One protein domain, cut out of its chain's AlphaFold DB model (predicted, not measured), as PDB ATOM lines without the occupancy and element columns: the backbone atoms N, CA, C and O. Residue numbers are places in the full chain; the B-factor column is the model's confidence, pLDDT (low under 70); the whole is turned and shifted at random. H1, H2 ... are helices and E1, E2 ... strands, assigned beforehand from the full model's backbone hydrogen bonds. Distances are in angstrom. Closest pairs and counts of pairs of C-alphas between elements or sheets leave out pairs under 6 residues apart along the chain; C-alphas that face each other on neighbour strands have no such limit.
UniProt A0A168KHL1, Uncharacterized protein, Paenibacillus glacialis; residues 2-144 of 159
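AT A GLANCE: This is residues 2 to 144 of the 159 residues of an uncharacterized protein of Paenibacillus glacialis (UniProt A0A168KHL1). A strongly twisted sheet of five strands has the end of one very long helix, H1, crossing one face and H3 and H4 over the other; residues 2 to 26 of H1 stick out of this compact body as a long arm. H2 packs on the first turns of H4. The printed part has 143 residues, with four named helices and five named strands in the order H1 E1 H2 E2 H3 E3 E4 E5 H4, of mixed class; the mixed sheet runs E3 E2 E1 E4 E5. The whole is loose, with a radius of gyration of the C-alphas of 18.9 A, and spans 67 by 38 by 31 A, the arm making the length.

HOW THE PARTS SIT: Within hydrogen-bond range, E1, residues 48 to 53, has N 50 and O 75 2.8 A apart with parallel E2, residues 75 to 79, and N 49 and O 116 2.9 A apart with antiparallel E4, residues 114 to 119. Edge strand E3, residues 96 to 99, is parallel to E2, with N 76 and O 96 2.8 A apart. E5, residues 122 to 126, makes a hairpin with E4, with N 117 and O 124 2.9 A apart. H1, residues 2 to 42, runs across the strands, 85 degrees to E4 on the local plane; its closest C-alpha to E5 is Gln 32, 6.2 A from Tyr 123. On the opposite face, H3, residues 82 to 91, runs along E3 at 3 degrees on the local plane, with closest C-alphas Arg 89 and Val 97 5.9 A apart. H4, residues 129 to 144, on the same face as H3, only just stands up from the sheet, rising 43 degrees. Its residues 129 to 134 alone touch H2, residues 59 to 67, at a shallow tilt of 19 degrees, the same way, with closest C-alphas Ser 130 and Ile 62 5.7 A apart. E1, H2, E2 and E2, H3, E3 are strand-helix-strand units, parallel neighbour strands joined through a helix, with right-handed crossovers. Every O i to N i+4 pair is within hydrogen-bond range in H2 and H4, against 36 of 37 in H1 and 5 of 6 in H3.

IN THESE COORDINATES: H1 begins at C-alpha 2 (100.213, 162.143, 144.288) and is 59.9 A long; H4, 22.7 A, ends at C-alpha 144 (96.749, 122.094, 98.512). E1 measures 16.5 A and E4 15.7 A.

THE WHOLE: The farthest C-alphas, those of Asp 2 and Lys 90, are 67.8 A apart. The printed part has no cut; the link E3 to E4 is long, with 14 residues. Mean pLDDT of the printed part is 76.7; 37 residues are under 70, among them 38 to 46 and 100 to 111.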
ATOM      1  N   ASP A   2     100.772 163.113 145.235       80.56
ATOM      2  CA  ASP A   2     100.213 162.143 144.288       80.56
ATOM      3  C   ASP A   2     101.267 161.516 143.367       80.56
ATOM      4  O   ASP A   2     101.150 160.357 142.979       80.56
ATOM      5  N   ILE A   3     102.358 162.239 143.094       83.69
ATOM      6  CA  ILE A   3     103.455 161.762 142.238       83.69
ATOM      7  C   ILE A   3     104.212 160.604 142.907       83.69
ATOM      8  O   ILE A   3     104.478 159.595 142.263       83.69
ATOM      9  N   LEU A   4     104.509 160.699 144.208       84.44
ATOM     10  CA  LEU A   4     105.185 159.628 144.957       84.44
ATOM     11  C   LEU A   4     104.335 158.352 145.027       84.44
ATOM     12  O   LEU A   4     104.863 157.251 144.879       84.44
ATOM     13  N   PHE A   5     103.018 158.503 145.185       84.38
ATOM     14  CA  PHE A   5     102.085 157.376 145.193       84.38
ATOM     15  C   PHE A   5     101.990 156.713 143.809       84.38
ATOM     16  O   PHE A   5     102.006 155.489 143.703       84.38
ATOM     17  N   PHE A   6     101.972 157.515 142.740       85.38
ATOM     18  CA  PHE A   6     101.941 157.029 141.360       85.38
ATOM     19  C   PHE A   6     103.228 156.293 140.954       85.38
ATOM     20  O   PHE A   6     103.170 155.226 140.343       85.38
ATOM     21  N   VAL A   7     104.402 156.812 141.333       90.31
ATOM     22  CA  VAL A   7     105.674 156.112 141.082       90.31
ATOM     23  C   VAL A   7     105.731 154.798 141.865       90.31
ATOM     24  O   VAL A   7     106.161 153.783 141.316       90.31
ATOM     25  N   GLY A   8     105.235 154.781 143.106       92.31
ATOM     26  CA  GLY A   8     105.160 153.568 143.922       92.31
ATOM     27  C   GLY A   8     104.303 152.465 143.292       92.31
ATOM     28  O   GLY A   8     104.735 151.313 143.217       92.31
ATOM     29  N   THR A   9     103.117 152.802 142.776       90.75
ATOM     30  CA  THR A   9     102.228 151.816 142.135       90.75
ATOM     31  C   THR A   9     102.770 151.323 140.792       90.75
ATOM     32  O   THR A   9     102.678 150.128 140.507       90.75
ATOM     33  N   MET A  10     103.414 152.187 140.001       91.19
ATOM     34  CA  MET A  10     104.117 151.793 138.770       91.19
ATOM     35  C   MET A  10     105.263 150.809 139.048       91.19
ATOM     36  O   MET A  10     105.414 149.806 138.343       91.19
ATOM     37  N   LEU A  11     106.048 151.040 140.104       92.25
ATOM     38  CA  LEU A  11     107.127 150.131 140.504       92.25
ATOM     39  C   LEU A  11     106.588 148.771 140.975       92.25
ATOM     40  O   LEU A  11     107.115 147.724 140.603       92.25
ATOM     41  N   TRP A  12     105.487 148.768 141.726       92.25
ATOM     42  CA  TRP A  12     104.825 147.533 142.149       92.25
ATOM     43  C   TRP A  12     104.262 146.733 140.966       92.25
ATOM     44  O   TRP A  12     104.422 145.510 140.888       92.25
ATOM     45  N   PHE A  13     103.632 147.417 140.010       92.31
ATOM     46  CA  PHE A  13     103.050 146.780 138.831       92.31
ATOM     47  C   PHE A  13     104.129 146.196 137.908       92.31
ATOM     48  O   PHE A  13     103.999 145.075 137.408       92.31
ATOM     49  N   THR A  14     105.241 146.912 137.723       89.69
ATOM     50  CA  THR A  14     106.386 146.413 136.943       89.69
ATOM     51  C   THR A  14     107.051 145.208 137.613       89.69
ATOM     52  O   THR A  14     107.316 144.209 136.946       89.69
ATOM     53  N   LEU A  15     107.232 145.216 138.936       90.56
ATOM     54  CA  LEU A  15     107.733 144.048 139.672       90.56
ATOM     55  C   LEU A  15     106.788 142.841 139.567       90.56
ATOM     56  O   LEU A  15     107.240 141.725 139.301       90.56
ATOM     57  N   SER A  16     105.477 143.067 139.688       88.75
ATOM     58  CA  SER A  16     104.457 142.014 139.577       88.75
ATOM     59  C   SER A  16     104.434 141.383 138.183       88.75
ATOM     60  O   SER A  16     104.417 140.159 138.043       88.75
ATOM     61  N   THR A  17     104.502 142.200 137.131       86.88
ATOM     62  CA  THR A  17     104.544 141.711 135.743       86.88
ATOM     63  C   THR A  17     105.834 140.948 135.439       86.88
ATOM     64  O   THR A  17     105.775 139.879 134.826       86.88
ATOM     65  N   ILE A  18     106.991 141.414 135.924       88.38
ATOM     66  CA  ILE A  18     108.269 140.694 135.799       88.38
ATOM     67  C   ILE A  18     108.210 139.348 136.529       88.38
ATOM     68  O   ILE A  18     108.694 138.338 136.004       88.38
ATOM     69  N   MET A  19     107.612 139.303 137.721       87.06
ATOM     70  CA  MET A  19     107.490 138.076 138.505       87.06
ATOM     71  C   MET A  19     106.578 137.053 137.817       87.06
ATOM     72  O   MET A  19     106.989 135.906 137.631       87.06
ATOM     73  N   LEU A  20     105.411 137.477 137.322       79.38
ATOM     74  CA  LEU A  20     104.517 136.635 136.515       79.38
ATOM     75  C   LEU A  20     105.202 136.124 135.241       79.38
ATOM     76  O   LEU A  20     105.075 134.951 134.880       79.38
ATOM     77  N   PHE A  21     105.977 136.982 134.576       77.69
ATOM     78  CA  PHE A  21     106.734 136.595 133.390       77.69
ATOM     79  C   PHE A  21     107.805 135.545 133.711       77.69
ATOM     80  O   PHE A  21     107.994 134.594 132.950       77.69
ATOM     81  N   ARG A  22     108.491 135.671 134.854       77.62
ATOM     82  CA  ARG A  22     109.494 134.694 135.303       77.62
ATOM     83  C   ARG A  22     108.889 133.338 135.641       77.62
ATOM     84  O   ARG A  22     109.492 132.333 135.262       77.62
ATOM     85  N   ILE A  23     107.738 133.315 136.312       74.81
ATOM     86  CA  ILE A  23     107.021 132.077 136.652       74.81
ATOM     87  C   ILE A  23     106.631 131.346 135.367       74.81
ATOM     88  O   ILE A  23     107.089 130.225 135.150       74.81
ATOM     89  N   ARG A  24     105.947 132.030 134.436       69.12
ATOM     90  CA  ARG A  24     105.607 131.454 133.124       69.12
ATOM     91  C   ARG A  24     106.837 130.904 132.405       69.12
ATOM     92  O   ARG A  24     106.808 129.805 131.865       69.12
ATOM     93  N   ARG A  25     107.951 131.641 132.412       68.94
ATOM     94  CA  ARG A  25     109.182 131.239 131.712       68.94
ATOM     95  C   ARG A  25     109.870 130.010 132.320       68.94
ATOM     96  O   ARG A  25     110.656 129.374 131.618       68.94
ATOM     97  N   ARG A  26     109.634 129.684 133.597       67.88
ATOM     98  CA  ARG A  26     110.104 128.422 134.195       67.88
ATOM     99  C   ARG A  26     109.294 127.241 133.674       67.88
ATOM    100  O   ARG A  26     109.906 126.346 133.102       67.88
ATOM    101  N   GLU A  27     107.966 127.330 133.725       65.50
ATOM    102  CA  GLU A  27     107.064 126.289 133.201       65.50
ATOM    103  C   GLU A  27     107.385 125.950 131.740       65.50
ATOM    104  O   GLU A  27     107.504 124.786 131.369       65.50
ATOM    105  N   TYR A  28     107.627 126.968 130.904       67.25
ATOM    106  CA  TYR A  28     107.992 126.734 129.507       67.25
ATOM    107  C   TYR A  28     109.260 125.894 129.343       67.25
ATOM    108  O   TYR A  28     109.316 125.104 128.406       67.25
ATOM    109  N   ARG A  29     110.276 126.066 130.201       68.38
ATOM    110  CA  ARG A  29     111.558 125.351 130.083       68.38
ATOM    111  C   ARG A  29     111.439 123.886 130.470       68.38
ATOM    112  O   ARG A  29     111.934 123.049 129.726       68.38
ATOM    113  N   GLU A  30     110.744 123.599 131.563       70.38
ATOM    114  CA  GLU A  30     110.481 122.222 131.997       70.38
ATOM    115  C   GLU A  30     109.755 121.446 130.891       70.38
ATOM    116  O   GLU A  30     110.163 120.349 130.510       70.38
ATOM    117  N   ILE A  31     108.775 122.093 130.255       68.62
ATOM    118  CA  ILE A  31     108.040 121.516 129.130       68.62
ATOM    119  C   ILE A  31     108.949 121.320 127.901       68.62
ATOM    120  O   ILE A  31     108.861 120.287 127.240       68.62
ATOM    121  N   GLN A  32     109.870 122.249 127.591       70.88
ATOM    122  CA  GLN A  32     110.828 122.050 126.485       70.88
ATOM    123  C   GLN A  32     111.686 120.796 126.686       70.88
ATOM    124  O   GLN A  32     111.933 120.051 125.735       70.88
ATOM    125  N   GLU A  33     112.184 120.594 127.905       72.31
ATOM    126  CA  GLU A  33     113.089 119.492 128.227       72.31
ATOM    127  C   GLU A  33     112.373 118.145 128.142       72.31
ATOM    128  O   GLU A  33     112.903 117.206 127.546       72.31
ATOM    129  N   GLN A  34     111.136 118.071 128.631       71.25
ATOM    130  CA  GLN A  34     110.306 116.869 128.541       71.25
ATOM    131  C   GLN A  34     109.945 116.535 127.093       71.25
ATOM    132  O   GLN A  34     110.118 115.397 126.653       71.25
ATOM    133  N   ILE A  35     109.535 117.526 126.295       70.31
ATOM    134  CA  ILE A  35     109.224 117.284 124.882       70.31
ATOM    135  C   ILE A  35     110.478 116.828 124.119       70.31
ATOM    136  O   ILE A  35     110.406 115.955 123.251       70.31
ATOM    137  N   LYS A  36     111.658 117.347 124.476       71.44
ATOM    138  CA  LYS A  36     112.933 116.878 123.919       71.44
ATOM    139  C   LYS A  36     113.203 115.404 124.251       71.44
ATOM    140  O   LYS A  36     113.730 114.691 123.395       71.44
ATOM    141  N   GLN A  37     112.827 114.930 125.440       70.75
ATOM    142  CA  GLN A  37     112.920 113.509 125.801       70.75
ATOM    143  C   GLN A  37     111.933 112.653 125.001       70.75
ATOM    144  O   GLN A  37     112.332 111.625 124.457       70.75
ATOM    145  N   ILE A  38     110.688 113.108 124.837       69.56
ATOM    146  CA  ILE A  38     109.677 112.420 124.016       69.56
ATOM    147  C   ILE A  38     110.158 112.305 122.567       69.56
ATOM    148  O   ILE A  38     110.112 111.226 121.989       69.56
ATOM    149  N   LYS A  39     110.725 113.372 121.993       66.69
ATOM    150  CA  LYS A  39     111.308 113.334 120.641       66.69
ATOM    151  C   LYS A  39     112.420 112.286 120.516       66.69
ATOM    152  O   LYS A  39     112.505 111.604 119.499       66.69
ATOM    153  N   LYS A  40     113.249 112.123 121.554       65.31
ATOM    154  CA  LYS A  40     114.304 111.098 121.592       65.31
ATOM    155  C   LYS A  40     113.730 109.678 121.673       65.31
ATOM    156  O   LYS A  40     114.284 108.781 121.051       65.31
ATOM    157  N   LEU A  41     112.637 109.484 122.412       63.16
ATOM    158  CA  LEU A  41     111.955 108.190 122.537       63.16
ATOM    159  C   LEU A  41     111.236 107.782 121.252       63.16
ATOM    160  O   LEU A  41     111.215 106.609 120.898       63.16
ATOM    161  N   VAL A  42     110.653 108.752 120.552       62.56
ATOM    162  CA  VAL A  42     109.796 108.490 119.392       62.56
ATOM    163  C   VAL A  42     110.606 108.264 118.117       62.56
ATOM    164  O   VAL A  42     110.071 107.701 117.172       62.56
ATOM    165  N   ASN A  43     111.884 108.666 118.076       58.41
ATOM    166  CA  ASN A  43     112.798 108.574 116.920       58.41
ATOM    167  C   ASN A  43     112.250 109.161 115.594       58.41
ATOM    168  O   ASN A  43     112.933 109.167 114.573       58.41
ATOM    169  N   GLU A  44     111.036 109.711 115.603       61.56
ATOM    170  CA  GLU A  44     110.411 110.426 114.506       61.56
ATOM    171  C   GLU A  44     110.399 111.917 114.833       61.56
ATOM    172  O   GLU A  44     109.919 112.362 115.881       61.56
ATOM    173  N   SER A  45     110.913 112.717 113.901       57.84
ATOM    174  CA  SER A  45     110.855 114.175 113.970       57.84
ATOM    175  C   SER A  45     109.471 114.680 113.553       57.84
ATOM    176  O   SER A  45     109.349 115.461 112.608       57.84
ATOM    177  N   ASN A  46     108.423 114.240 114.250       66.25
ATOM    178  CA  ASN A  46     107.090 114.793 114.046       66.25
ATOM    179  C   ASN A  46     107.057 116.208 114.654       66.25
ATOM    180  O   ASN A  46     107.357 116.379 115.836       66.25
ATOM    181  N   PRO A  47     106.711 117.242 113.866       70.19
ATOM    182  CA  PRO A  47     106.725 118.629 114.330       70.19
ATOM    183  C   PRO A  47     105.561 118.952 115.277       70.19
ATOM    184  O   PRO A  47     105.531 120.037 115.851       70.19
ATOM    185  N   LEU A  48     104.595 118.039 115.430       78.12
ATOM    186  CA  LEU A  48     103.409 118.228 116.252       78.12
ATOM    187  C   LEU A  48     103.241 117.063 117.227       78.12
ATOM    188  O   LEU A  48     103.173 115.901 116.818       78.12
ATOM    189  N   ILE A  49     103.147 117.402 118.509       82.44
ATOM    190  CA  ILE A  49     102.874 116.471 119.597       82.44
ATOM    191  C   ILE A  49     101.581 116.924 120.270       82.44
ATOM    192  O   ILE A  49     101.471 118.064 120.714       82.44
ATOM    193  N   LEU A  50     100.596 116.037 120.312       85.88
ATOM    194  CA  LEU A  50      99.314 116.244 120.967       85.88
ATOM    195  C   LEU A  50      99.308 115.473 122.283       85.88
ATOM    196  O   LEU A  50      99.469 114.258 122.281       85.88
ATOM    197  N   PHE A  51      99.081 116.168 123.385       84.44
ATOM    198  CA  PHE A  51      98.769 115.566 124.672       84.44
ATOM    199  C   PHE A  51      97.257 115.591 124.846       84.44
ATOM    200  O   PHE A  51      96.630 116.636 124.657       84.44
ATOM    201  N   LEU A  52      96.672 114.432 125.132       84.88
ATOM    202  CA  LEU A  52      95.228 114.270 125.213       84.88
ATOM    203  C   LEU A  52      94.857 113.451 126.441       84.88
ATOM    204  O   LEU A  52      95.290 112.305 126.573       84.88
ATOM    205  N   ASP A  53      94.005 114.016 127.290       84.94
ATOM    206  CA  ASP A  53      93.367 113.294 128.384       84.94
ATOM    207  C   ASP A  53      91.935 112.899 128.011       84.94
ATOM    208  O   ASP A  53      91.129 113.732 127.588       84.94
ATOM    209  N   TYR A  54      91.604 111.621 128.198       83.88
ATOM    210  CA  TYR A  54      90.253 111.095 127.996       83.88
ATOM    211  C   TYR A  54      89.208 111.706 128.943       83.88
ATOM    212  O   TYR A  54      88.014 111.641 128.649       83.88
ATOM    213  N   ARG A  55      89.637 112.265 130.082       82.69
ATOM    214  CA  ARG A  55      88.759 112.930 131.061       82.69
ATOM    215  C   ARG A  55      88.412 114.364 130.676       82.69
ATOM    216  O   ARG A  55      87.513 114.940 131.283       82.69
ATOM    217  N   SER A  56      89.115 114.936 129.699       81.81
ATOM    218  CA  SER A  56      88.867 116.306 129.259       81.81
ATOM    219  C   SER A  56      87.494 116.432 128.574       81.81
ATOM    220  O   SER A  56      87.098 115.535 127.821       81.81
ATOM    221  N   PRO A  57      86.746 117.529 128.806       81.69
ATOM    222  CA  PRO A  57      85.442 117.742 128.171       81.69
ATOM    223  C   PRO A  57      85.547 117.813 126.640       81.69
ATOM    224  O   PRO A  57      84.641 117.368 125.932       81.69
ATOM    225  N   ASP A  58      86.689 118.277 126.136       82.81
ATOM    226  CA  ASP A  58      86.952 118.470 124.708       82.81
ATOM    227  C   ASP A  58      87.354 117.168 123.997       82.81
ATOM    228  O   ASP A  58      87.476 117.133 122.772       82.81
ATOM    229  N   PHE A  59      87.518 116.062 124.736       84.25
ATOM    230  CA  PHE A  59      87.966 114.782 124.185       84.25
ATOM    231  C   PHE A  59      87.102 114.308 123.011       84.25
ATOM    232  O   PHE A  59      87.643 113.879 121.997       84.25
ATOM    233  N   LYS A  60      85.769 114.401 123.114       85.19
ATOM    234  CA  LYS A  60      84.860 113.951 122.040       85.19
ATOM    235  C   LYS A  60      85.041 114.754 120.755       85.19
ATOM    236  O   LYS A  60      84.962 114.194 119.666       85.19
ATOM    237  N   GLU A  61      85.262 116.058 120.888       85.12
ATOM    238  CA  GLU A  61      85.495 116.935 119.746       85.12
ATOM    239  C   GLU A  61      86.847 116.621 119.103       85.12
ATOM    240  O   GLU A  61      86.930 116.452 117.888       85.12
ATOM    241  N   ILE A  62      87.894 116.478 119.916       83.69
ATOM    242  CA  ILE A  62      89.244 116.159 119.449       83.69
ATOM    243  C   ILE A  62      89.275 114.776 118.790       83.69
ATOM    244  O   ILE A  62      89.870 114.629 117.731       83.69
ATOM    245  N   ASP A  63      88.597 113.782 119.360       85.62
ATOM    246  CA  ASP A  63      88.476 112.435 118.797       85.62
ATOM    247  C   ASP A  63      87.846 112.458 117.399       85.62
ATOM    248  O   ASP A  63      88.404 111.890 116.462       85.62
ATOM    249  N   ALA A  64      86.744 113.195 117.226       85.25
ATOM    250  CA  ALA A  64      86.118 113.380 115.918       85.25
ATOM    251  C   ALA A  64      87.042 114.117 114.933       85.25
ATOM    252  O   ALA A  64      87.119 113.757 113.758       85.25
ATOM    253  N   LEU A  65      87.776 115.131 115.404       82.38
ATOM    254  CA  LEU A  65      88.731 115.874 114.581       82.38
ATOM    255  C   LEU A  65      89.942 115.030 114.171       82.38
ATOM    256  O   LEU A  65      90.447 115.232 113.074       82.38
ATOM    257  N   LEU A  66      90.392 114.101 115.020       80.25
ATOM    258  CA  LEU A  66      91.468 113.149 114.728       80.25
ATOM    259  C   LEU A  66      91.033 112.050 113.751       80.25
ATOM    260  O   LEU A  66      91.868 111.502 113.033       80.25
ATOM    261  N   GLU A  67      89.741 111.709 113.733       79.06
ATOM    262  CA  GLU A  67      89.154 110.806 112.737       79.06
ATOM    263  C   GLU A  67      88.968 111.496 111.372       79.06
ATOM    264  O   GLU A  67      89.107 110.850 110.330       79.06
ATOM    265  N   LEU A  68      88.715 112.810 111.360       71.00
ATOM    266  CA  LEU A  68      88.789 113.634 110.152       71.00
ATOM    267  C   LEU A  68      90.225 113.634 109.614       71.00
ATOM    268  O   LEU A  68      91.179 113.713 110.374       71.00
ATOM    269  N   GLU A  69      90.388 113.519 108.294       63.84
ATOM    270  CA  GLU A  69      91.685 113.299 107.644       63.84
ATOM    271  C   GLU A  69      92.722 114.395 107.950       63.84
ATOM    272  O   GLU A  69      92.916 115.330 107.168       63.84
ATOM    273  N   LEU A  70      93.457 114.259 109.058       66.25
ATOM    274  CA  LEU A  70      94.639 115.067 109.291       66.25
ATOM    275  C   LEU A  70      95.708 114.661 108.269       66.25
ATOM    276  O   LEU A  70      96.117 113.498 108.210       66.25
ATOM    277  N   PRO A  71      96.210 115.614 107.466       60.03
ATOM    278  CA  PRO A  71      97.119 115.327 106.360       60.03
ATOM    279  C   PRO A  71      98.548 114.999 106.818       60.03
ATOM    280  O   PRO A  71      99.447 114.865 105.991       60.03
ATOM    281  N   SER A  72      98.817 114.927 108.123       66.19
ATOM    282  CA  SER A  72     100.167 114.764 108.668       66.19
ATOM    283  C   SER A  72     100.190 113.776 109.829       66.19
ATOM    284  O   SER A  72      99.252 113.709 110.624       66.19
ATOM    285  N   ARG A  73     101.285 113.014 109.931       71.25
ATOM    286  CA  ARG A  73     101.559 112.158 111.088       71.25
ATOM    287  C   ARG A  73     101.800 113.049 112.302       71.25
ATOM    288  O   ARG A  73     102.556 114.016 112.235       71.25
ATOM    289  N   ILE A  74     101.108 112.740 113.389       78.75
ATOM    290  CA  ILE A  74     101.146 113.483 114.648       78.75
ATOM    291  C   ILE A  74     101.449 112.456 115.721       78.75
ATOM    292  O   ILE A  74     100.970 111.319 115.649       78.75
ATOM    293  N   THR A  75     102.259 112.849 116.692       81.19
ATOM    294  CA  THR A  75     102.504 112.026 117.869       81.19
ATOM    295  C   THR A  75     101.460 112.380 118.917       81.19
ATOM    296  O   THR A  75     101.405 113.519 119.369       81.19
ATOM    297  N   ILE A  76     100.621 111.423 119.290       84.19
ATOM    298  CA  ILE A  76      99.567 111.580 120.287       84.19
ATOM    299  C   ILE A  76     100.028 110.874 121.558       84.19
ATOM    300  O   ILE A  76     100.160 109.653 121.587       84.19
ATOM    301  N   VAL A  77     100.280 111.638 122.613       83.50
ATOM    302  CA  VAL A  77     100.483 111.122 123.965       83.50
ATOM    303  C   VAL A  77      99.113 111.053 124.619       83.50
ATOM    304  O   VAL A  77      98.511 112.080 124.934       83.50
ATOM    305  N   PHE A  78      98.600 109.836 124.768       84.19
ATOM    306  CA  PHE A  78      97.238 109.612 125.223       84.19
ATOM    307  C   PHE A  78      97.225 109.156 126.682       84.19
ATOM    308  O   PHE A  78      97.758 108.098 127.027       84.19
ATOM    309  N   TYR A  79      96.613 109.970 127.539       83.50
ATOM    310  CA  TYR A  79      96.372 109.647 128.936       83.50
ATOM    311  C   TYR A  79      95.015 108.958 129.036       83.50
ATOM    312  O   TYR A  79      93.976 109.602 128.925       83.50
ATOM    313  N   ALA A  80      95.026 107.631 129.165       82.75
ATOM    314  CA  ALA A  80      93.828 106.805 129.249       82.75
ATOM    315  C   ALA A  80      94.146 105.416 129.828       82.75
ATOM    316  O   ALA A  80      95.305 105.002 129.838       82.75
ATOM    317  N   PRO A  81      93.132 104.657 130.281       83.69
ATOM    318  CA  PRO A  81      93.302 103.244 130.596       83.69
ATOM    319  C   PRO A  81      93.776 102.443 129.376       83.69
ATOM    320  O   PRO A  81      93.355 102.713 128.248       83.69
ATOM    321  N   GLU A  82      94.572 101.398 129.608       83.50
ATOM    322  CA  GLU A  82      95.213 100.601 128.546       83.50
ATOM    323  C   GLU A  82      94.217 100.069 127.500       83.50
ATOM    324  O   GLU A  82      94.475 100.116 126.298       83.50
ATOM    325  N   TRP A  83      93.025  99.641 127.931       86.81
ATOM    326  CA  TRP A  83      91.985  99.145 127.025       86.81
ATOM    327  C   TRP A  83      91.523 100.204 126.007       86.81
ATOM    328  O   TRP A  83      91.268  99.877 124.846       86.81
ATOM    329  N   LEU A  84      91.457 101.477 126.411       85.25
ATOM    330  CA  LEU A  84      91.043 102.581 125.543       85.25
ATOM    331  C   LEU A  84      92.182 102.989 124.604       85.25
ATOM    332  O   LEU A  84      91.933 103.276 123.433       85.25
ATOM    333  N   ILE A  85      93.429 102.939 125.083       84.44
ATOM    334  CA  ILE A  85      94.624 103.178 124.264       84.44
ATOM    335  C   ILE A  85      94.693 102.159 123.127       84.44
ATOM    336  O   ILE A  85      94.864 102.544 121.972       84.44
ATOM    337  N   VAL A  86      94.503 100.870 123.416       84.25
ATOM    338  CA  VAL A  86      94.527  99.811 122.394       84.25
ATOM    339  C   VAL A  86      93.401  99.996 121.373       84.25
ATOM    340  O   VAL A  86      93.630  99.853 120.168       84.25
ATOM    341  N   ALA A  87      92.196 100.359 121.826       85.44
ATOM    342  CA  ALA A  87      91.064 100.627 120.942       85.44
ATOM    343  C   ALA A  87      91.328 101.827 120.016       85.44
ATOM    344  O   ALA A  87      91.095 101.750 118.807       85.44
ATOM    345  N   LYS A  88      91.859 102.925 120.564       84.94
ATOM    346  CA  LYS A  88      92.133 104.151 119.809       84.94
ATOM    347  C   LYS A  88      93.374 104.061 118.933       84.94
ATOM    348  O   LYS A  88      93.349 104.577 117.824       84.94
ATOM    349  N   ARG A  89      94.395 103.296 119.326       82.94
ATOM    350  CA  ARG A  89      95.563 102.996 118.481       82.94
ATOM    351  C   ARG A  89      95.160 102.350 117.152       82.94
ATOM    352  O   ARG A  89      95.749 102.667 116.126       82.94
ATOM    353  N   LYS A  90      94.140 101.483 117.151       82.56
ATOM    354  CA  LYS A  90      93.603 100.891 115.912       82.56
ATOM    355  C   LYS A  90      92.890 101.920 115.034       82.56
ATOM    356  O   LYS A  90      93.028 101.873 113.817       82.56
ATOM    357  N   ARG A  91      92.137 102.844 115.640       82.25
ATOM    358  CA  ARG A  91      91.411 103.902 114.915       82.25
ATOM    359  C   ARG A  91      92.342 104.978 114.362       82.25
ATOM    360  O   ARG A  91      92.182 105.403 113.226       82.25
ATOM    361  N   TRP A  92      93.351 105.366 115.129       82.50
ATOM    362  CA  TRP A  92      94.323 106.396 114.772       82.50
ATOM    363  C   TRP A  92      95.594 105.803 114.158       82.50
ATOM    364  O   TRP A  92      96.681 106.321 114.382       82.50
ATOM    365  N   ALA A  93      95.488 104.730 113.368       72.19
ATOM    366  CA  ALA A  93      96.645 104.006 112.826       72.19
ATOM    367  C   ALA A  93      97.580 104.864 111.943       72.19
ATOM    368  O   ALA A  93      98.728 104.493 111.710       72.19
ATOM    369  N   LYS A  94      97.106 106.020 111.455       75.81
ATOM    370  CA  LYS A  94      97.917 107.015 110.731       75.81
ATOM    371  C   LYS A  94      98.834 107.838 111.655       75.81
ATOM    372  O   LYS A  94      99.759 108.485 111.166       75.81
ATOM    373  N   HIS A  95      98.577 107.837 112.961       77.75
ATOM    374  CA  HIS A  95      99.255 108.642 113.973       77.75
ATOM    375  C   HIS A  95     100.027 107.755 114.956       77.75
ATOM    376  O   HIS A  95      99.671 106.602 115.205       77.75
ATOM    377  N   CYS A  96     101.099 108.296 115.534       75.00
ATOM    378  CA  CYS A  96     101.890 107.578 116.528       75.00
ATOM    379  C   CYS A  96     101.251 107.777 117.906       75.00
ATOM    380  O   CYS A  96     101.292 108.883 118.438       75.00
ATOM    381  N   VAL A  97     100.629 106.735 118.469       79.25
ATOM    382  CA  VAL A  97      99.936 106.800 119.769       79.25
ATOM    383  C   VAL A  97     100.803 106.198 120.872       79.25
ATOM    384  O   VAL A  97     101.007 104.977 120.928       79.25
ATOM    385  N   LEU A  98     101.261 107.059 121.774       78.25
ATOM    386  CA  LEU A  98     102.070 106.711 122.936       78.25
ATOM    387  C   LEU A  98     101.201 106.654 124.185       78.25
ATOM    388  O   LEU A  98     100.330 107.499 124.393       78.25
ATOM    389  N   SER A  99     101.474 105.658 125.022       76.88
ATOM    390  CA  SER A  99     100.861 105.570 126.345       76.88
ATOM    391  C   SER A  99     101.540 106.556 127.289       76.88
ATOM    392  O   SER A  99     102.761 106.730 127.237       76.88
ATOM    393  N   SER A 100     100.766 107.174 128.179       67.81
ATOM    394  CA  SER A 100     101.296 108.059 129.219       67.81
ATOM    395  C   SER A 100     102.319 107.369 130.127       67.81
ATOM    396  O   SER A 100     103.233 108.024 130.612       67.81
ATOM    397  N   THR A 101     102.242 106.044 130.294       65.56
ATOM    398  CA  THR A 101     103.212 105.256 131.079       65.56
ATOM    399  C   THR A 101     104.621 105.264 130.491       65.56
ATOM    400  O   THR A 101     105.592 105.073 131.218       65.56
ATOM    401  N   GLN A 102     104.753 105.511 129.187       63.16
ATOM    402  CA  GLN A 102     106.044 105.607 128.505       63.16
ATOM    403  C   GLN A 102     106.657 107.007 128.618       63.16
ATOM    404  O   GLN A 102     107.834 107.189 128.306       63.16
ATOM    405  N   VAL A 103     105.876 107.995 129.063       63.44
ATOM    406  CA  VAL A 103     106.312 109.381 129.197       63.44
ATOM    407  C   VAL A 103     106.487 109.705 130.675       63.44
ATOM    408  O   VAL A 103     105.570 110.119 131.378       63.44
ATOM    409  N   ILE A 104     107.705 109.475 131.150       52.66
ATOM    410  CA  ILE A 104     108.107 109.725 132.530       52.66
ATOM    411  C   ILE A 104     108.189 111.250 132.708       52.66
ATOM    412  O   ILE A 104     109.014 111.898 132.068       52.66
ATOM    413  N   ASN A 105     107.347 111.804 133.583       54.94
ATOM    414  CA  ASN A 105     107.264 113.226 133.956       54.94
ATOM    415  C   ASN A 105     106.502 114.122 132.964       54.94
ATOM    416  O   ASN A 105     107.093 114.993 132.334       54.94
ATOM    417  N   LEU A 106     105.180 113.971 132.864       57.06
ATOM    418  CA  LEU A 106     104.335 115.097 132.447       57.06
ATOM    419  C   LEU A 106     104.081 116.016 133.649       57.06
ATOM    420  O   LEU A 106     103.983 115.514 134.771       57.06
ATOM    421  N   PRO A 107     103.962 117.339 133.449       52.75
ATOM    422  CA  PRO A 107     103.553 118.224 134.523       52.75
ATOM    423  C   PRO A 107     102.146 117.822 134.969       52.75
ATOM    424  O   PRO A 107     101.262 117.646 134.128       52.75
ATOM    425  N   ASP A 108     101.944 117.715 136.281       56.75
ATOM    426  CA  ASP A 108     100.632 117.611 136.932       56.75
ATOM    427  C   ASP A 108      99.904 118.960 136.815       56.75
ATOM    428  O   ASP A 108      99.652 119.689 137.772       56.75
ATOM    429  N   ARG A 109      99.693 119.379 135.570       53.19
ATOM    430  CA  ARG A 109      98.827 120.489 135.227       53.19
ATOM    431  C   ARG A 109      97.438 119.880 135.183       53.19
ATOM    432  O   ARG A 109      97.222 118.945 134.422       53.19
ATOM    433  N   GLY A 110      96.505 120.427 135.959       55.12
ATOM    434  CA  GLY A 110      95.108 119.978 135.955       55.12
ATOM    435  C   GLY A 110      94.481 119.889 134.553       55.12
ATOM    436  O   GLY A 110      93.554 119.110 134.370       55.12
ATOM    437  N   ASP A 111      95.038 120.608 133.567       64.12
ATOM    438  CA  ASP A 111      94.797 120.403 132.135       64.12
ATOM    439  C   ASP A 111      95.957 119.649 131.464       64.12
ATOM    440  O   ASP A 111      96.982 120.229 131.086       64.12
ATOM    441  N   LEU A 112      95.760 118.346 131.264       73.62
ATOM    442  CA  LEU A 112      96.677 117.454 130.542       73.62
ATOM    443  C   LEU A 112      96.460 117.467 129.015       73.62
ATOM    444  O   LEU A 112      97.169 116.776 128.281       73.62
ATOM    445  N   THR A 113      95.501 118.259 128.524       81.38
ATOM    446  CA  THR A 113      95.160 118.368 127.100       81.38
ATOM    447  C   THR A 113      95.782 119.628 126.493       81.38
ATOM    448  O   THR A 113      95.365 120.744 126.791       81.38
ATOM    449  N   PHE A 114      96.803 119.469 125.647       82.00
ATOM    450  CA  PHE A 114      97.467 120.578 124.948       82.00
ATOM    451  C   PHE A 114      98.261 120.097 123.725       82.00
ATOM    452  O   PHE A 114      98.655 118.938 123.618       82.00
ATOM    453  N   ILE A 115      98.554 121.009 122.800       83.06
ATOM    454  CA  ILE A 115      99.421 120.764 121.644       83.06
ATOM    455  C   ILE A 115     100.775 121.430 121.856       83.06
ATOM    456  O   ILE A 115     100.857 122.614 122.178       83.06
ATOM    457  N   ALA A 116     101.840 120.685 121.591       79.19
ATOM    458  CA  ALA A 116     103.193 121.186 121.457       79.19
ATOM    459  C   ALA A 116     103.630 121.133 119.987       79.19
ATOM    460  O   ALA A 116     103.776 120.061 119.400       79.19
ATOM    461  N   GLN A 117     103.868 122.301 119.396       81.88
ATOM    462  CA  GLN A 117     104.386 122.424 118.036       81.88
ATOM    463  C   GLN A 117     105.858 122.831 118.063       81.88
ATOM    464  O   GLN A 117     106.189 123.880 118.618       81.88
ATOM    465  N   ASP A 118     106.732 122.044 117.435       78.00
ATOM    466  CA  ASP A 118     108.134 122.409 117.218       78.00
ATOM    467  C   ASP A 118     108.214 123.557 116.201       78.00
ATOM    468  O   ASP A 118     107.778 123.437 115.053       78.00
ATOM    469  N   LYS A 119     108.767 124.694 116.626       76.06
ATOM    470  CA  LYS A 119     109.077 125.838 115.774       76.06
ATOM    471  C   LYS A 119     110.551 126.187 115.950       76.06
ATOM    472  O   LYS A 119     110.926 126.915 116.870       76.06
ATOM    473  N   ASN A 120     111.386 125.672 115.047       69.06
ATOM    474  CA  ASN A 120     112.839 125.875 115.025       69.06
ATOM    475  C   ASN A 120     113.530 125.493 116.349       69.06
ATOM    476  O   ASN A 120     114.350 126.251 116.870       69.06
ATOM    477  N   GLY A 121     113.177 124.341 116.926       67.19
ATOM    478  CA  GLY A 121     113.781 123.843 118.164       67.19
ATOM    479  C   GLY A 121     113.213 124.473 119.437       67.19
ATOM    480  O   GLY A 121     113.749 124.241 120.520       67.19
ATOM    481  N   LYS A 122     112.142 125.269 119.320       69.75
ATOM    482  CA  LYS A 122     111.339 125.752 120.445       69.75
ATOM    483  C   LYS A 122     109.914 125.250 120.294       69.75
ATOM    484  O   LYS A 122     109.274 125.512 119.279       69.75
ATOM    485  N   TYR A 123     109.387 124.602 121.321       72.94
ATOM    486  CA  TYR A 123     108.002 124.159 121.335       72.94
ATOM    487  C   TYR A 123     107.074 125.290 121.748       72.94
ATOM    488  O   TYR A 123     107.228 125.874 122.825       72.94
ATOM    489  N   LYS A 124     106.095 125.585 120.896       78.88
ATOM    490  CA  LYS A 124     104.967 126.448 121.230       78.88
ATOM    491  C   LYS A 124     103.827 125.583 121.755       78.88
ATOM    492  O   LYS A 124     103.467 124.597 121.120       78.88
ATOM    493  N   ILE A 125     103.290 125.969 122.908       79.00
ATOM    494  CA  ILE A 125     102.212 125.257 123.597       79.00
ATOM    495  C   ILE A 125     100.886 125.941 123.274       79.00
ATOM    496  O   ILE A 125     100.793 127.169 123.355       79.00
ATOM    497  N   PHE A 126      99.878 125.147 122.932       81.19
ATOM    498  CA  PHE A 126      98.513 125.582 122.673       81.19
ATOM    499  C   PHE A 126      97.556 124.770 123.544       81.19
ATOM    500  O   PHE A 126      97.518 123.549 123.430       81.19
ATOM    501  N   ASN A 127      96.796 125.448 124.401       81.12
ATOM    502  CA  ASN A 127      95.815 124.793 125.272       81.12
ATOM    503  C   ASN A 127      94.482 124.550 124.542       81.12
ATOM    504  O   ASN A 127      93.806 123.571 124.814       81.12
ATOM    505  N   ASP A 128      94.127 125.414 123.585       82.25
ATOM    506  CA  ASP A 128      92.968 125.218 122.709       82.25
ATOM    507  C   ASP A 128      93.325 124.238 121.583       82.25
ATOM    508  O   ASP A 128      93.808 124.611 120.507       82.25
ATOM    509  N   VAL A 129      93.155 122.953 121.887       83.44
ATOM    510  CA  VAL A 129      93.508 121.852 120.991       83.44
ATOM    511  C   VAL A 129      92.566 121.785 119.791       83.44
ATOM    512  O   VAL A 129      93.035 121.670 118.655       83.44
ATOM    513  N   SER A 130      91.251 121.870 120.008       81.81
ATOM    514  CA  SER A 130      90.264 121.745 118.931       81.81
ATOM    515  C   SER A 130      90.339 122.928 117.964       81.81
ATOM    516  O   SER A 130      90.357 122.723 116.743       81.81
ATOM    517  N   GLY A 131      90.499 124.153 118.478       82.62
ATOM    518  CA  GLY A 131      90.727 125.348 117.670       82.62
ATOM    519  C   GLY A 131      92.003 125.254 116.833       82.62
ATOM    520  O   GLY A 131      91.986 125.545 115.631       82.62
ATOM    521  N   PHE A 132      93.100 124.766 117.421       84.38
ATOM    522  CA  PHE A 132      94.351 124.571 116.690       84.38
ATOM    523  C   PHE A 132      94.217 123.529 115.572       84.38
ATOM    524  O   PHE A 132      94.673 123.776 114.455       84.38
ATOM    525  N   ILE A 133      93.583 122.380 115.835       82.19
ATOM    526  CA  ILE A 133      93.410 121.326 114.822       82.19
ATOM    527  C   ILE A 133      92.582 121.845 113.642       82.19
ATOM    528  O   ILE A 133      92.977 121.659 112.489       82.19
ATOM    529  N   ARG A 134      91.484 122.567 113.903       82.75
ATOM    530  CA  ARG A 134      90.664 123.188 112.848       82.75
ATOM    531  C   ARG A 134      91.475 124.152 111.990       82.75
ATOM    532  O   ARG A 134      91.434 124.069 110.762       82.75
ATOM    533  N   PHE A 135      92.239 125.032 112.632       82.62
ATOM    534  CA  PHE A 135      93.119 125.969 111.942       82.62
ATOM    535  C   PHE A 135      94.173 125.246 111.091       82.62
ATOM    536  O   PHE A 135      94.427 125.627 109.948       82.62
ATOM    537  N   PHE A 136      94.760 124.173 111.622       79.50
ATOM    538  CA  PHE A 136      95.780 123.391 110.933       79.50
ATOM    539  C   PHE A 136      95.230 122.681 109.688       79.50
ATOM    540  O   PHE A 136      95.847 122.737 108.621       79.50
ATOM    541  N   ILE A 137      94.045 122.071 109.796       78.00
ATOM    542  CA  ILE A 137      93.345 121.453 108.662       78.00
ATOM    543  C   ILE A 137      93.063 122.510 107.586       78.00
ATOM    544  O   ILE A 137      93.409 122.305 106.423       78.00
ATOM    545  N   GLN A 138      92.518 123.671 107.970       79.81
ATOM    546  CA  GLN A 138      92.210 124.758 107.037       79.81
ATOM    547  C   GLN A 138      93.449 125.263 106.289       79.81
ATOM    548  O   GLN A 138      93.394 125.413 105.069       79.81
ATOM    549  N   GLN A 139      94.572 125.485 106.981       78.94
ATOM    550  CA  GLN A 139      95.816 125.910 106.331       78.94
ATOM    551  C   GLN A 139      96.287 124.908 105.277       78.94
ATOM    552  O   GLN A 139      96.582 125.289 104.144       78.94
ATOM    553  N   LYS A 140      96.296 123.616 105.613       72.38
ATOM    554  CA  LYS A 140      96.729 122.571 104.679       72.38
ATOM    555  C   LYS A 140      95.795 122.428 103.482       72.38
ATOM    556  O   LYS A 140      96.262 122.212 102.363       72.38
ATOM    557  N   THR A 141      94.488 122.596 103.682       72.44
ATOM    558  CA  THR A 141      93.523 122.638 102.576       72.44
ATOM    559  C   THR A 141      93.791 123.816 101.634       72.44
ATOM    560  O   THR A 141      93.692 123.650 100.418       72.44
ATOM    561  N   GLN A 142      94.157 124.987 102.161       70.50
ATOM    562  CA  GLN A 142      94.477 126.164 101.344       70.50
ATOM    563  C   GLN A 142      95.794 126.002 100.572       70.50
ATOM    564  O   GLN A 142      95.849 126.329  99.385       70.50
ATOM    565  N   GLU A 143      96.831 125.433 101.195       68.69
ATOM    566  CA  GLU A 143      98.092 125.106 100.513       68.69
ATOM    567  C   GLU A 143      97.862 124.138  99.344       68.69
ATOM    568  O   GLU A 143      98.344 124.379  98.239       68.69
ATOM    569  N   LYS A 144      97.065 123.081  99.555       66.12
ATOM    570  CA  LYS A 144      96.749 122.094  98.512       66.12
ATOM    571  C   LYS A 144      95.992 122.718  97.337       66.12
ATOM    572  O   LYS A 144      96.385 122.515  96.194       66.12
TER     573      LYS A 144